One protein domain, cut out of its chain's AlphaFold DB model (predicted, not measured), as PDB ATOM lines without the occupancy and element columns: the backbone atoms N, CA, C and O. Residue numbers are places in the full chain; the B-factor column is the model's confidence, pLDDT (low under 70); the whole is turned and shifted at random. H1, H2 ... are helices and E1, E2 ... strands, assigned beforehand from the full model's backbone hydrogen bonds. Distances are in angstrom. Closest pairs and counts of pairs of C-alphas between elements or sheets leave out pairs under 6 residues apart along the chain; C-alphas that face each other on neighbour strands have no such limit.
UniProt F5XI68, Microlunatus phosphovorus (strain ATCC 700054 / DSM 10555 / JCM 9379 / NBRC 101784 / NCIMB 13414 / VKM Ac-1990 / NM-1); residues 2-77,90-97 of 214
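AT A GLANCE: This is residues 2 to 77 and 90 to 97 of the 214 residues of a protein of Microlunatus phosphovorus (strain ATCC 700054 / DSM 10555 / JCM 9379 / NBRC 101784 / NCIMB 13414 / VKM Ac-1990 / NM-1) (UniProt F5XI68). One long helix, H2, spans most of the length and, with residues 53 to 61, grazes a small parallel sheet, E1 E2 E3; the long stretch 16 to 36 reaches from E1 to the helix's far end. The 84 printed residues, mixed in class, hold H1 E1 H2 E2 E3 in order. The whole is only just loose, close to compact, radius of gyration of the C-alphas 14.6 A, spans 47 by 24 by 21 A.

IN THESE COORDINATES: H1 is residues 2 to 6, from C-alpha 2 at (-47.481, 51.396, 25.984); E1 is residues 11 to 15; H2 is residues 37 to 62, 38.0 A from first to last C-alpha; E2 is residues 66 to 70; E3 is residues 94 to 97 and ends with C-alpha 97 at (-37.596, 45.042, 41.730).

HOW THE PARTS SIT: H1 is apart from H2. N 12 and O 66 of E1 and E2 are 2.9 A apart; N 95 and O 67 of E3 and E2, 2.8 A. E1, H2, E2 form a strand-helix-strand unit, parallel neighbour strands joined through a helix, its crossover right-handed. H2 kinks 28 degrees near residue 52; its closest C-alphas to E2 are Ala 60 and Lys 66, 6.5 A. Every O i to N i+4 pair is within hydrogen-bond range in H1, 21 of 22 in H2.

THE WHOLE: Residues 78 to 89 are not printed; the gap is 13.5 A between C-alphas 77 and 90. The link E1 to H2 is long. No printed residue is under pLDDT 70.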
ATOM      1  N   ARG A   2     -46.163  50.954  26.500       90.75
ATOM      2  CA  ARG A   2     -47.481  51.396  25.984       90.75
ATOM      3  C   ARG A   2     -48.683  50.901  26.806       90.75
ATOM      4  O   ARG A   2     -49.477  51.697  27.267       90.75
ATOM      5  N   ILE A   3     -48.744  49.596  27.088       94.56
ATOM      6  CA  ILE A   3     -49.805  49.026  27.944       94.56
ATOM      7  C   ILE A   3     -49.736  49.575  29.380       94.56
ATOM      8  O   ILE A   3     -50.761  49.709  30.031       94.56
ATOM      9  N   ALA A   4     -48.540  49.898  29.882       94.19
ATOM     10  CA  ALA A   4     -48.392  50.459  31.224       94.19
ATOM     11  C   ALA A   4     -49.035  51.857  31.301       94.19
ATOM     12  O   ALA A   4     -49.797  52.122  32.224       94.19
ATOM     13  N   GLU A   5     -48.830  52.691  30.277       91.81
ATOM     14  CA  GLU A   5     -49.507  53.988  30.132       91.81
ATOM     15  C   GLU A   5     -51.025  53.820  30.021       91.81
ATOM     16  O   GLU A   5     -51.763  54.498  30.732       91.81
ATOM     17  N   ASP A   6     -51.487  52.882  29.185       95.12
ATOM     18  CA  ASP A   6     -52.919  52.602  29.001       95.12
ATOM     19  C   ASP A   6     -53.598  52.166  30.317       95.12
ATOM     20  O   ASP A   6     -54.775  52.450  30.539       95.12
ATOM     21  N   LEU A   7     -52.854  51.488  31.200       96.38
ATOM     22  CA  LEU A   7     -53.311  51.044  32.520       96.38
ATOM     23  C   LEU A   7     -53.043  52.064  33.641       96.38
ATOM     24  O   LEU A   7     -53.451  51.827  34.777       96.38
ATOM     25  N   GLY A   8     -52.368  53.177  33.347       95.31
ATOM     26  CA  GLY A   8     -51.999  54.187  34.339       95.31
ATOM     27  C   GLY A   8     -50.987  53.702  35.383       95.31
ATOM     28  O   GLY A   8     -50.974  54.230  36.494       95.31
ATOM     29  N   VAL A   9     -50.161  52.702  35.055       95.75
ATOM     30  CA  VAL A   9     -49.065  52.234  35.918       95.75
ATOM     31  C   VAL A   9     -47.734  52.834  35.465       95.75
ATOM     32  O   VAL A   9     -47.406  52.851  34.279       95.75
ATOM     33  N   ASP A  10     -46.951  53.326  36.419       95.25
ATOM     34  CA  ASP A  10     -45.703  54.049  36.154       95.25
ATOM     35  C   ASP A  10     -44.452  53.165  36.247       95.25
ATOM     36  O   ASP A  10     -43.361  53.615  35.917       95.25
ATOM     37  N   THR A  11     -44.592  51.912  36.684       97.69
ATOM     38  CA  THR A  11     -43.471  51.009  36.959       97.69
ATOM     39  C   THR A  11     -43.687  49.672  36.263       97.69
ATOM     40  O   THR A  11     -44.742  49.051  36.387       97.69
ATOM     41  N   VAL A  12     -42.678  49.212  35.522       98.12
ATOM     42  CA  VAL A  12     -42.680  47.908  34.848       98.12
ATOM     43  C   VAL A  12     -41.604  47.023  35.461       98.12
ATOM     44  O   VAL A  12     -40.418  47.339  35.368       98.12
ATOM     45  N   VAL A  13     -42.022  45.904  36.052       98.44
ATOM     46  CA  VAL A  13     -41.118  44.851  36.528       98.44
ATOM     47  C   VAL A  13     -40.677  43.985  35.355       98.44
ATOM     48  O   VAL A  13     -41.491  43.599  34.510       98.44
ATOM     49  N   THR A  14     -39.384  43.691  35.277       98.12
ATOM     50  CA  THR A  14     -38.830  42.794  34.263       98.12
ATOM     51  C   THR A  14     -37.488  42.216  34.707       98.12
ATOM     52  O   THR A  14     -36.943  42.585  35.744       98.12
ATOM     53  N   MET A  15     -36.946  41.305  33.908       98.06
ATOM     54  CA  MET A  15     -35.617  40.732  34.092       98.06
ATOM     55  C   MET A  15     -34.615  41.447  33.183       98.06
ATOM     56  O   MET A  15     -34.996  41.999  32.152       98.06
ATOM     57  N   SER A  16     -33.319  41.390  33.501       98.25
ATOM     58  CA  SER A  16     -32.293  42.007  32.644       98.25
ATOM     59  C   SER A  16     -32.118  41.321  31.288       98.25
ATOM     60  O   SER A  16     -31.507  41.896  30.387       98.25
ATOM     61  N   GLY A  17     -32.583  40.075  31.171       97.69
ATOM     62  CA  GLY A  17     -32.153  39.156  30.131       97.69
ATOM     63  C   GLY A  17     -30.756  38.602  30.414       97.69
ATOM     64  O   GLY A  17     -30.055  39.030  31.340       97.69
ATOM     65  N   LEU A  18     -30.352  37.642  29.588       98.00
ATOM     66  CA  LEU A  18     -29.025  37.040  29.602       98.00
ATOM     67  C   LEU A  18     -28.602  36.771  28.150       98.00
ATOM     68  O   LEU A  18     -29.069  35.796  27.558       98.00
ATOM     69  N   PRO A  19     -27.782  37.644  27.539       97.31
ATOM     70  CA  PRO A  19     -27.329  37.439  26.167       97.31
ATOM     71  C   PRO A  19     -26.530  36.135  26.018       97.31
ATOM     72  O   PRO A  19     -25.748  35.765  26.896       97.31
ATOM     73  N   ALA A  20     -26.731  35.418  24.913       96.75
ATOM     74  CA  ALA A  20     -25.919  34.254  24.560       96.75
ATOM     75  C   ALA A  20     -24.670  34.682  23.775       96.75
ATOM     76  O   ALA A  20     -24.595  35.817  23.302       96.75
ATOM     77  N   ALA A  21     -23.698  33.782  23.617       94.62
ATOM     78  CA  ALA A  21     -22.596  34.030  22.695       94.62
ATOM     79  C   ALA A  21     -23.111  34.068  21.239       94.62
ATOM     80  O   ALA A  21     -24.135  33.447  20.928       94.62
ATOM     81  N   PRO A  22     -22.416  34.749  20.310       92.00
ATOM     82  CA  PRO A  22     -22.814  34.755  18.909       92.00
ATOM     83  C   PRO A  22     -22.874  33.334  18.330       92.00
ATOM     84  O   PRO A  22     -21.862  32.640  18.268       92.00
ATOM     85  N   GLY A  23     -24.059  32.926  17.871       93.56
ATOM     86  CA  GLY A  23     -24.309  31.599  17.295       93.56
ATOM     87  C   GLY A  23     -24.894  30.570  18.267       93.56
ATOM     88  O   GLY A  23     -25.368  29.531  17.807       93.56
ATOM     89  N   ASP A  24     -24.936  30.864  19.568       95.00
ATOM     90  CA  ASP A  24     -25.531  29.977  20.565       95.00
ATOM     91  C   ASP A  24     -27.047  30.182  20.677       95.00
ATOM     92  O   ASP A  24     -27.557  31.303  20.657       95.00
ATOM     93  N   SER A  25     -27.780  29.079  20.854       92.50
ATOM     94  CA  SER A  25     -29.233  29.102  21.092       92.50
ATOM     95  C   SER A  25     -29.603  29.270  22.568       92.50
ATOM     96  O   SER A  25     -30.742  29.615  22.876       92.50
ATOM     97  N   PHE A  26     -28.667  28.994  23.480       93.62
ATOM     98  CA  PHE A  26     -28.878  29.059  24.925       93.62
ATOM     99  C   PHE A  26     -27.743  29.845  25.578       93.62
ATOM    100  O   PHE A  26     -26.579  29.570  25.286       93.62
ATOM    101  N   PRO A  27     -28.049  30.809  26.459       95.88
ATOM    102  CA  PRO A  27     -27.015  31.582  27.118       95.88
ATOM    103  C   PRO A  27     -26.327  30.789  28.233       95.88
ATOM    104  O   PRO A  27     -26.947  29.960  28.901       95.88
ATOM    105  N   ALA A  28     -25.058  31.107  28.488       95.50
ATOM    106  CA  ALA A  28     -24.355  30.651  29.681       95.50
ATOM    107  C   ALA A  28     -24.503  31.686  30.806       95.50
ATOM    108  O   ALA A  28     -24.179  32.863  30.629       95.50
ATOM    109  N   TRP A  29     -24.973  31.248  31.975       96.56
ATOM    110  CA  TRP A  29     -25.013  32.088  33.170       96.56
ATOM    111  C   TRP A  29     -23.660  32.054  33.883       96.56
ATOM    112  O   TRP A  29     -23.289  31.060  34.511       96.56
ATOM    113  N   ILE A  30     -22.901  33.141  33.752       96.50
ATOM    114  CA  ILE A  30     -21.537  33.230  34.269       96.50
ATOM    115  C   ILE A  30     -21.547  33.663  35.736       96.50
ATOM    116  O   ILE A  30     -21.807  34.819  36.055       96.50
ATOM    117  N   THR A  31     -21.220  32.727  36.626       93.62
ATOM    118  CA  THR A  31     -21.143  32.944  38.086       93.62
ATOM    119  C   THR A  31     -19.740  32.731  38.660       93.62
ATOM    120  O   THR A  31     -19.511  32.917  39.853       93.62
ATOM    121  N   THR A  32     -18.780  32.365  37.810       94.12
ATOM    122  CA  THR A  32     -17.370  32.168  38.161       94.12
ATOM    123  C   THR A  32     -16.480  32.778  37.086       94.12
ATOM    124  O   THR A  32     -16.751  32.652  35.895       94.12
ATOM    125  N   VAL A  33     -15.386  33.412  37.508       93.56
ATOM    126  CA  VAL A  33     -14.386  34.015  36.608       93.56
ATOM    127  C   VAL A  33     -13.459  32.983  35.959       93.56
ATOM    128  O   VAL A  33     -12.671  33.332  35.087       93.56
ATOM    129  N   TRP A  34     -13.519  31.727  36.410       92.44
ATOM    130  CA  TRP A  34     -12.711  30.632  35.887       92.44
ATOM    131  C   TRP A  34     -13.583  29.615  35.133       92.44
ATOM    132  O   TRP A  34     -14.599  29.183  35.693       92.44
ATOM    133  N   PRO A  35     -13.170  29.171  33.932       95.69
ATOM    134  CA  PRO A  35     -11.919  29.524  33.247       95.69
ATOM    135  C   PRO A  35     -11.980  30.927  32.590       95.69
ATOM    136  O   PRO A  35     -13.066  31.506  32.534       95.69
ATOM    137  N   PRO A  36     -10.848  31.517  32.144       94.94
ATOM    138  CA  PRO A  36     -10.796  32.905  31.657       94.94
ATOM    139  C   PRO A  36     -11.774  33.243  30.519       94.94
ATOM    140  O   PRO A  36     -12.174  34.396  30.374       94.94
ATOM    141  N   GLU A  37     -12.204  32.254  29.735       94.69
ATOM    142  CA  GLU A  37     -13.215  32.387  28.681       94.69
ATOM    143  C   GLU A  37     -14.552  32.912  29.215       94.69
ATOM    144  O   GLU A  37     -15.265  33.623  28.503       94.69
ATOM    145  N   ASN A  38     -14.865  32.638  30.485       96.75
ATOM    146  CA  ASN A  38     -16.042  33.182  31.148       96.75
ATOM    147  C   ASN A  38     -16.016  34.712  31.187       96.75
ATOM    148  O   ASN A  38     -17.064  35.331  31.040       96.75
ATOM    149  N   LEU A  39     -14.840  35.329  31.352       96.69
ATOM    150  CA  LEU A  39     -14.714  36.789  31.351       96.69
ATOM    151  C   LEU A  39     -14.927  37.367  29.952       96.69
ATOM    152  O   LEU A  39     -15.631  38.359  29.817       96.69
ATOM    153  N   HIS A  40     -14.409  36.712  28.907       95.44
ATOM    154  CA  HIS A  40     -14.660  37.143  27.528       95.44
ATOM    155  C   HIS A  40     -16.153  37.089  27.177       95.44
ATOM    156  O   HIS A  40     -16.677  38.013  26.551       95.44
ATOM    157  N   LEU A  41     -16.852  36.025  27.591       96.62
ATOM    158  CA  LEU A  41     -18.295  35.930  27.386       96.62
ATOM    159  C   LEU A  41     -19.052  36.953  28.237       96.62
ATOM    160  O   LEU A  41     -19.973  37.590  27.735       96.62
ATOM    161  N   LEU A  42     -18.650  37.159  29.491       97.56
ATOM    162  CA  LEU A  42     -19.265  38.156  30.359       97.56
ATOM    163  C   LEU A  42     -19.125  39.572  29.775       97.56
ATOM    164  O   LEU A  42     -20.095  40.327  29.773       97.56
ATOM    165  N   ASP A  43     -17.964  39.922  29.218       97.38
ATOM    166  CA  ASP A  43     -17.751  41.205  28.537       97.38
ATOM    167  C   ASP A  43     -18.670  41.362  27.318       97.38
ATOM    168  O   ASP A  43     -19.296  42.412  27.145       97.38
ATOM    169  N   HIS A  44     -18.827  40.304  26.513       97.31
ATOM    170  CA  HIS A  44     -19.790  40.293  25.411       97.31
ATOM    171  C   HIS A  44     -21.230  40.497  25.908       97.31
ATOM    172  O   HIS A  44     -21.949  41.344  25.374       97.31
ATOM    173  N   GLN A  45     -21.639  39.773  26.953       98.19
ATOM    174  CA  GLN A  45     -22.972  39.885  27.547       98.19
ATOM    175  C   GLN A  45     -23.260  41.306  28.033       98.19
ATOM    176  O   GLN A  45     -24.333  41.841  27.760       98.19
ATOM    177  N   TRP A  46     -22.297  41.944  28.703       98.38
ATOM    178  CA  TRP A  46     -22.437  43.328  29.151       98.38
ATOM    179  C   TRP A  46     -22.498  44.325  28.001       98.38
ATOM    180  O   TRP A  46     -23.312  45.242  28.067       98.38
ATOM    181  N   SER A  47     -21.697  44.145  26.948       98.06
ATOM    182  CA  SER A  47     -21.762  45.009  25.762       98.06
ATOM    183  C   SER A  47     -23.150  44.964  25.122       98.06
ATOM    184  O   SER A  47     -23.765  46.007  24.927       98.06
ATOM    185  N   VAL A  48     -23.678  43.762  24.865       97.88
ATOM    186  CA  VAL A  48     -25.010  43.586  24.263       97.88
ATOM    187  C   VAL A  48     -26.105  44.155  25.164       97.88
ATOM    188  O   VAL A  48     -27.035  44.803  24.684       97.88
ATOM    189  N   ALA A  49     -26.006  43.921  26.474       98.19
ATOM    190  CA  ALA A  49     -26.996  44.405  27.422       98.19
ATOM    191  C   ALA A  49     -27.009  45.933  27.517       98.19
ATOM    192  O   ALA A  49     -28.091  46.508  27.507       98.19
ATOM    193  N   ILE A  50     -25.851  46.593  27.596       98.25
ATOM    194  CA  ILE A  50     -25.783  48.058  27.705       98.25
ATOM    195  C   ILE A  50     -26.370  48.722  26.456       98.25
ATOM    196  O   ILE A  50     -27.167  49.648  26.603       98.25
ATOM    197  N   ASP A  51     -26.059  48.216  25.260       97.56
ATOM    198  CA  ASP A  51     -26.620  48.740  24.011       97.56
ATOM    199  C   ASP A  51     -28.154  48.617  23.997       97.56
ATOM    200  O   ASP A  51     -28.866  49.594  23.760       97.56
ATOM    201  N   TYR A  52     -28.682  47.434  24.330       97.62
ATOM    202  CA  TYR A  52     -30.127  47.194  24.384       97.62
ATOM    203  C   TYR A  52     -30.832  48.048  25.450       97.62
ATOM    204  O   TYR A  52     -31.884  48.644  25.202       97.62
ATOM    205  N   TRP A  53     -30.267  48.098  26.658       98.38
ATOM    206  CA  TRP A  53     -30.868  48.800  27.786       98.38
ATOM    207  C   TRP A  53     -30.768  50.317  27.657       98.38
ATOM    208  O   TRP A  53     -31.651  50.995  28.173       98.38
ATOM    209  N   GLY A  54     -29.763  50.853  26.960       97.69
ATOM    210  CA  GLY A  54     -29.641  52.289  26.708       97.69
ATOM    211  C   GLY A  54     -30.856  52.843  25.962       97.69
ATOM    212  O   GLY A  54     -31.507  53.778  26.436       97.69
ATOM    213  N   ASP A  55     -31.228  52.209  24.847       96.38
ATOM    214  CA  ASP A  55     -32.400  52.605  24.059       96.38
ATOM    215  C   ASP A  55     -33.704  52.451  24.856       96.38
ATOM    216  O   ASP A  55     -34.576  53.329  24.835       96.38
ATOM    217  N   LEU A  56     -33.830  51.343  25.593       97.25
ATOM    218  CA  LEU A  56     -35.027  51.031  26.367       97.25
ATOM    219  C   LEU A  56     -35.207  51.976  27.565       97.25
ATOM    220  O   LEU A  56     -36.321  52.436  27.818       97.25
ATOM    221  N   ALA A  57     -34.128  52.298  28.281       98.12
ATOM    222  CA  ALA A  57     -34.143  53.226  29.409       98.12
ATOM    223  C   ALA A  57     -34.475  54.653  28.956       98.12
ATOM    224  O   ALA A  57     -35.311  55.308  29.581       98.12
ATOM    225  N   ALA A  58     -33.903  55.104  27.835       98.00
ATOM    226  CA  ALA A  58     -34.200  56.418  27.272       98.00
ATOM    227  C   ALA A  58     -35.672  56.540  26.836       98.00
ATOM    228  O   ALA A  58     -36.289  57.595  26.993       98.00
ATOM    229  N   GLU A  59     -36.260  55.472  26.288       97.19
ATOM    230  CA  GLU A  59     -37.687  55.452  25.956       97.19
ATOM    231  C   GLU A  59     -38.581  55.444  27.197       97.19
ATOM    232  O   GLU A  59     -39.582  56.160  27.233       97.19
ATOM    233  N   ALA A  60     -38.219  54.674  28.222       97.81
ATOM    234  CA  ALA A  60     -38.940  54.659  29.488       97.81
ATOM    235  C   ALA A  60     -38.941  56.044  30.148       97.81
ATOM    236  O   ALA A  60     -39.991  56.528  30.566       97.81
ATOM    237  N   GLU A  61     -37.791  56.722  30.146       97.50
ATOM    238  CA  GLU A  61     -37.634  58.062  30.710       97.50
ATOM    239  C   GLU A  61     -38.524  59.083  29.996       97.50
ATOM    240  O   GLU A  61     -39.266  59.814  30.651       97.50
ATOM    241  N   ARG A  62     -38.539  59.081  28.653       96.88
ATOM    242  CA  ARG A  62     -39.422  59.955  27.852       96.88
ATOM    243  C   ARG A  62     -40.903  59.778  28.182       96.88
ATOM    244  O   ARG A  62     -41.681  60.714  28.007       96.88
ATOM    245  N   ARG A  63     -41.288  58.582  28.624       96.06
ATOM    246  CA  ARG A  63     -42.663  58.215  28.981       96.06
ATOM    247  C   ARG A  63     -42.976  58.402  30.464       96.06
ATOM    248  O   ARG A  63     -44.117  58.201  30.864       96.06
ATOM    249  N   GLY A  64     -41.987  58.762  31.284       96.06
ATOM    250  CA  GLY A  64     -42.135  58.809  32.740       96.06
ATOM    251  C   GLY A  64     -42.344  57.429  33.375       96.06
ATOM    252  O   GLY A  64     -42.937  57.339  34.444       96.06
ATOM    253  N   ILE A  65     -41.880  56.360  32.721       97.69
ATOM    254  CA  ILE A  65     -41.994  54.980  33.199       97.69
ATOM    255  C   ILE A  65     -40.686  54.568  33.868       97.69
ATOM    256  O   ILE A  65     -39.616  54.664  33.274       97.69
ATOM    257  N   LYS A  66     -40.776  54.031  35.079       98.06
ATOM    258  CA  LYS A  66     -39.691  53.355  35.787       98.06
ATOM    259  C   LYS A  66     -39.591  51.898  35.346       98.06
ATOM    260  O   LYS A  66     -40.600  51.216  35.157       98.06
ATOM    261  N   ILE A  67     -38.368  51.392  35.244       98.62
ATOM    262  CA  ILE A  67     -38.102  49.969  35.017       98.62
ATOM    263  C   ILE A  67     -37.522  49.380  36.295       98.62
ATOM    264  O   ILE A  67     -36.494  49.849  36.775       98.62
ATOM    265  N   ALA A  68     -38.167  48.352  36.833       98.69
ATOM    266  CA  ALA A  68     -37.724  47.641  38.021       98.69
ATOM    267  C   ALA A  68     -37.138  46.280  37.604       98.69
ATOM    268  O   ALA A  68     -37.877  45.359  37.260       98.69
ATOM    269  N   ILE A  69     -35.808  46.173  37.592       98.75
ATOM    270  CA  ILE A  69     -35.093  44.935  37.258       98.75
ATOM    271  C   ILE A  69     -35.086  44.016  38.467       98.75
ATOM    272  O   ILE A  69     -34.594  44.397  39.527       98.75
ATOM    273  N   GLU A  70     -35.592  42.802  38.309       98.81
ATOM    274  CA  GLU A  70     -35.474  41.776  39.336       98.81
ATOM    275  C   GLU A  70     -34.095  41.113  39.280       98.81
ATOM    276  O   GLU A  70     -33.667  40.603  38.241       98.81
ATOM    277  N   MET A  71     -33.383  41.135  40.411       98.56
ATOM    278  CA  MET A  71     -32.114  40.424  40.566       98.56
ATOM    279  C   MET A  71     -32.391  38.927  40.710       98.56
ATOM    280  O   MET A  71     -32.605  38.429  41.812       98.56
ATOM    281  N   HIS A  72     -32.377  38.216  39.590       98.06
ATOM    282  CA  HIS A  72     -32.796  36.818  39.518       98.06
ATOM    283  C   HIS A  72     -31.658  35.936  38.994       98.06
ATOM    284  O   HIS A  72     -30.857  36.346  38.152       98.06
ATOM    285  N   ALA A  73     -31.581  34.689  39.460       95.75
ATOM    286  CA  ALA A  73     -30.635  33.723  38.903       95.75
ATOM    287  C   ALA A  73     -30.871  33.468  37.409       95.75
ATOM    288  O   ALA A  73     -31.974  33.642  36.898       95.75
ATOM    289  N   ASN A  74     -29.848  33.031  36.679       95.69
ATOM    290  CA  ASN A  74     -29.941  32.863  35.224       95.69
ATOM    291  C   ASN A  74     -30.281  34.171  34.462       95.69
ATOM    292  O   ASN A  74     -30.800  34.129  33.349       95.69
ATOM    293  N   GLN A  75     -29.984  35.331  35.054       98.19
ATOM    294  CA  GLN A  75     -30.013  36.652  34.416       98.19
ATOM    295  C   GLN A  75     -28.622  37.289  34.473       98.19
ATOM    296  O   GLN A  75     -27.797  36.903  35.302       98.19
ATOM    297  N   LEU A  76     -28.344  38.268  33.604       98.44
ATOM    298  CA  LEU A  76     -27.092  39.033  33.656       98.44
ATOM    299  C   LEU A  76     -26.997  39.869  34.943       98.44
ATOM    300  O   LEU A  76     -25.942  39.942  35.572       98.44
ATOM    301  N   VAL A  77     -28.115  40.471  35.355       98.62
ATOM    302  CA  VAL A  77     -28.249  41.196  36.619       98.62
ATOM    303  C   VAL A  77     -28.896  40.276  37.647       98.62
ATOM    304  O   VAL A  77     -30.112  40.148  37.712       98.62
ATOM    305  N   VAL A  90     -27.056  53.237  32.092       98.31
ATOM    306  CA  VAL A  90     -28.309  53.594  31.384       98.31
ATOM    307  C   VAL A  90     -29.208  54.590  32.123       98.31
ATOM    308  O   VAL A  90     -30.232  55.013  31.591       98.31
ATOM    309  N   GLY A  91     -28.829  54.998  33.332       98.19
ATOM    310  CA  GLY A  91     -29.492  56.052  34.090       98.19
ATOM    311  C   GLY A  91     -30.539  55.579  35.111       98.19
ATOM    312  O   GLY A  91     -30.892  54.399  35.203       98.19
ATOM    313  N   PRO A  92     -31.061  56.520  35.923       97.81
ATOM    314  CA  PRO A  92     -31.844  56.224  37.122       97.81
ATOM    315  C   PRO A  92     -33.264  55.705  36.856       97.81
ATOM    316  O   PRO A  92     -33.934  55.222  37.779       97.81
ATOM    317  N   THR A  93     -33.725  55.776  35.610       98.00
ATOM    318  CA  THR A  93     -34.983  55.175  35.159       98.00
ATOM    319  C   THR A  93     -34.996  53.663  35.388       98.00
ATOM    320  O   THR A  93     -36.047  53.099  35.697       98.00
ATOM    321  N   VAL A  94     -33.823  53.018  35.332       98.62
ATOM    322  CA  VAL A  94     -33.627  51.608  35.688       98.62
ATOM    323  C   VAL A  94     -33.272  51.488  37.169       98.62
ATOM    324  O   VAL A  94     -32.193  51.888  37.602       98.62
ATOM    325  N   GLY A  95     -34.193  50.949  37.955       98.62
ATOM    326  CA  GLY A  95     -34.020  50.594  39.362       98.62
ATOM    327  C   GLY A  95     -34.274  49.109  39.590       98.62
ATOM    328  O   GLY A  95     -34.288  48.320  38.645       98.62
ATOM    329  N   VAL A  96     -34.479  48.723  40.847       98.75
ATOM    330  CA  VAL A  96     -34.673  47.319  41.234       98.75
ATOM    331  C   VAL A  96     -36.129  46.990  41.522       98.75
ATOM    332  O   VAL A  96     -36.837  47.777  42.155       98.75
ATOM    333  N   ASN A  97     -36.552  45.811  41.069       98.88
ATOM    334  CA  ASN A  97     -37.596  45.042  41.730       98.88
ATOM    335  C   ASN A  97     -36.902  44.184  42.789       98.88
ATOM    336  O   ASN A  97     -36.215  43.218  42.450       98.88
TER     337      ASN A  97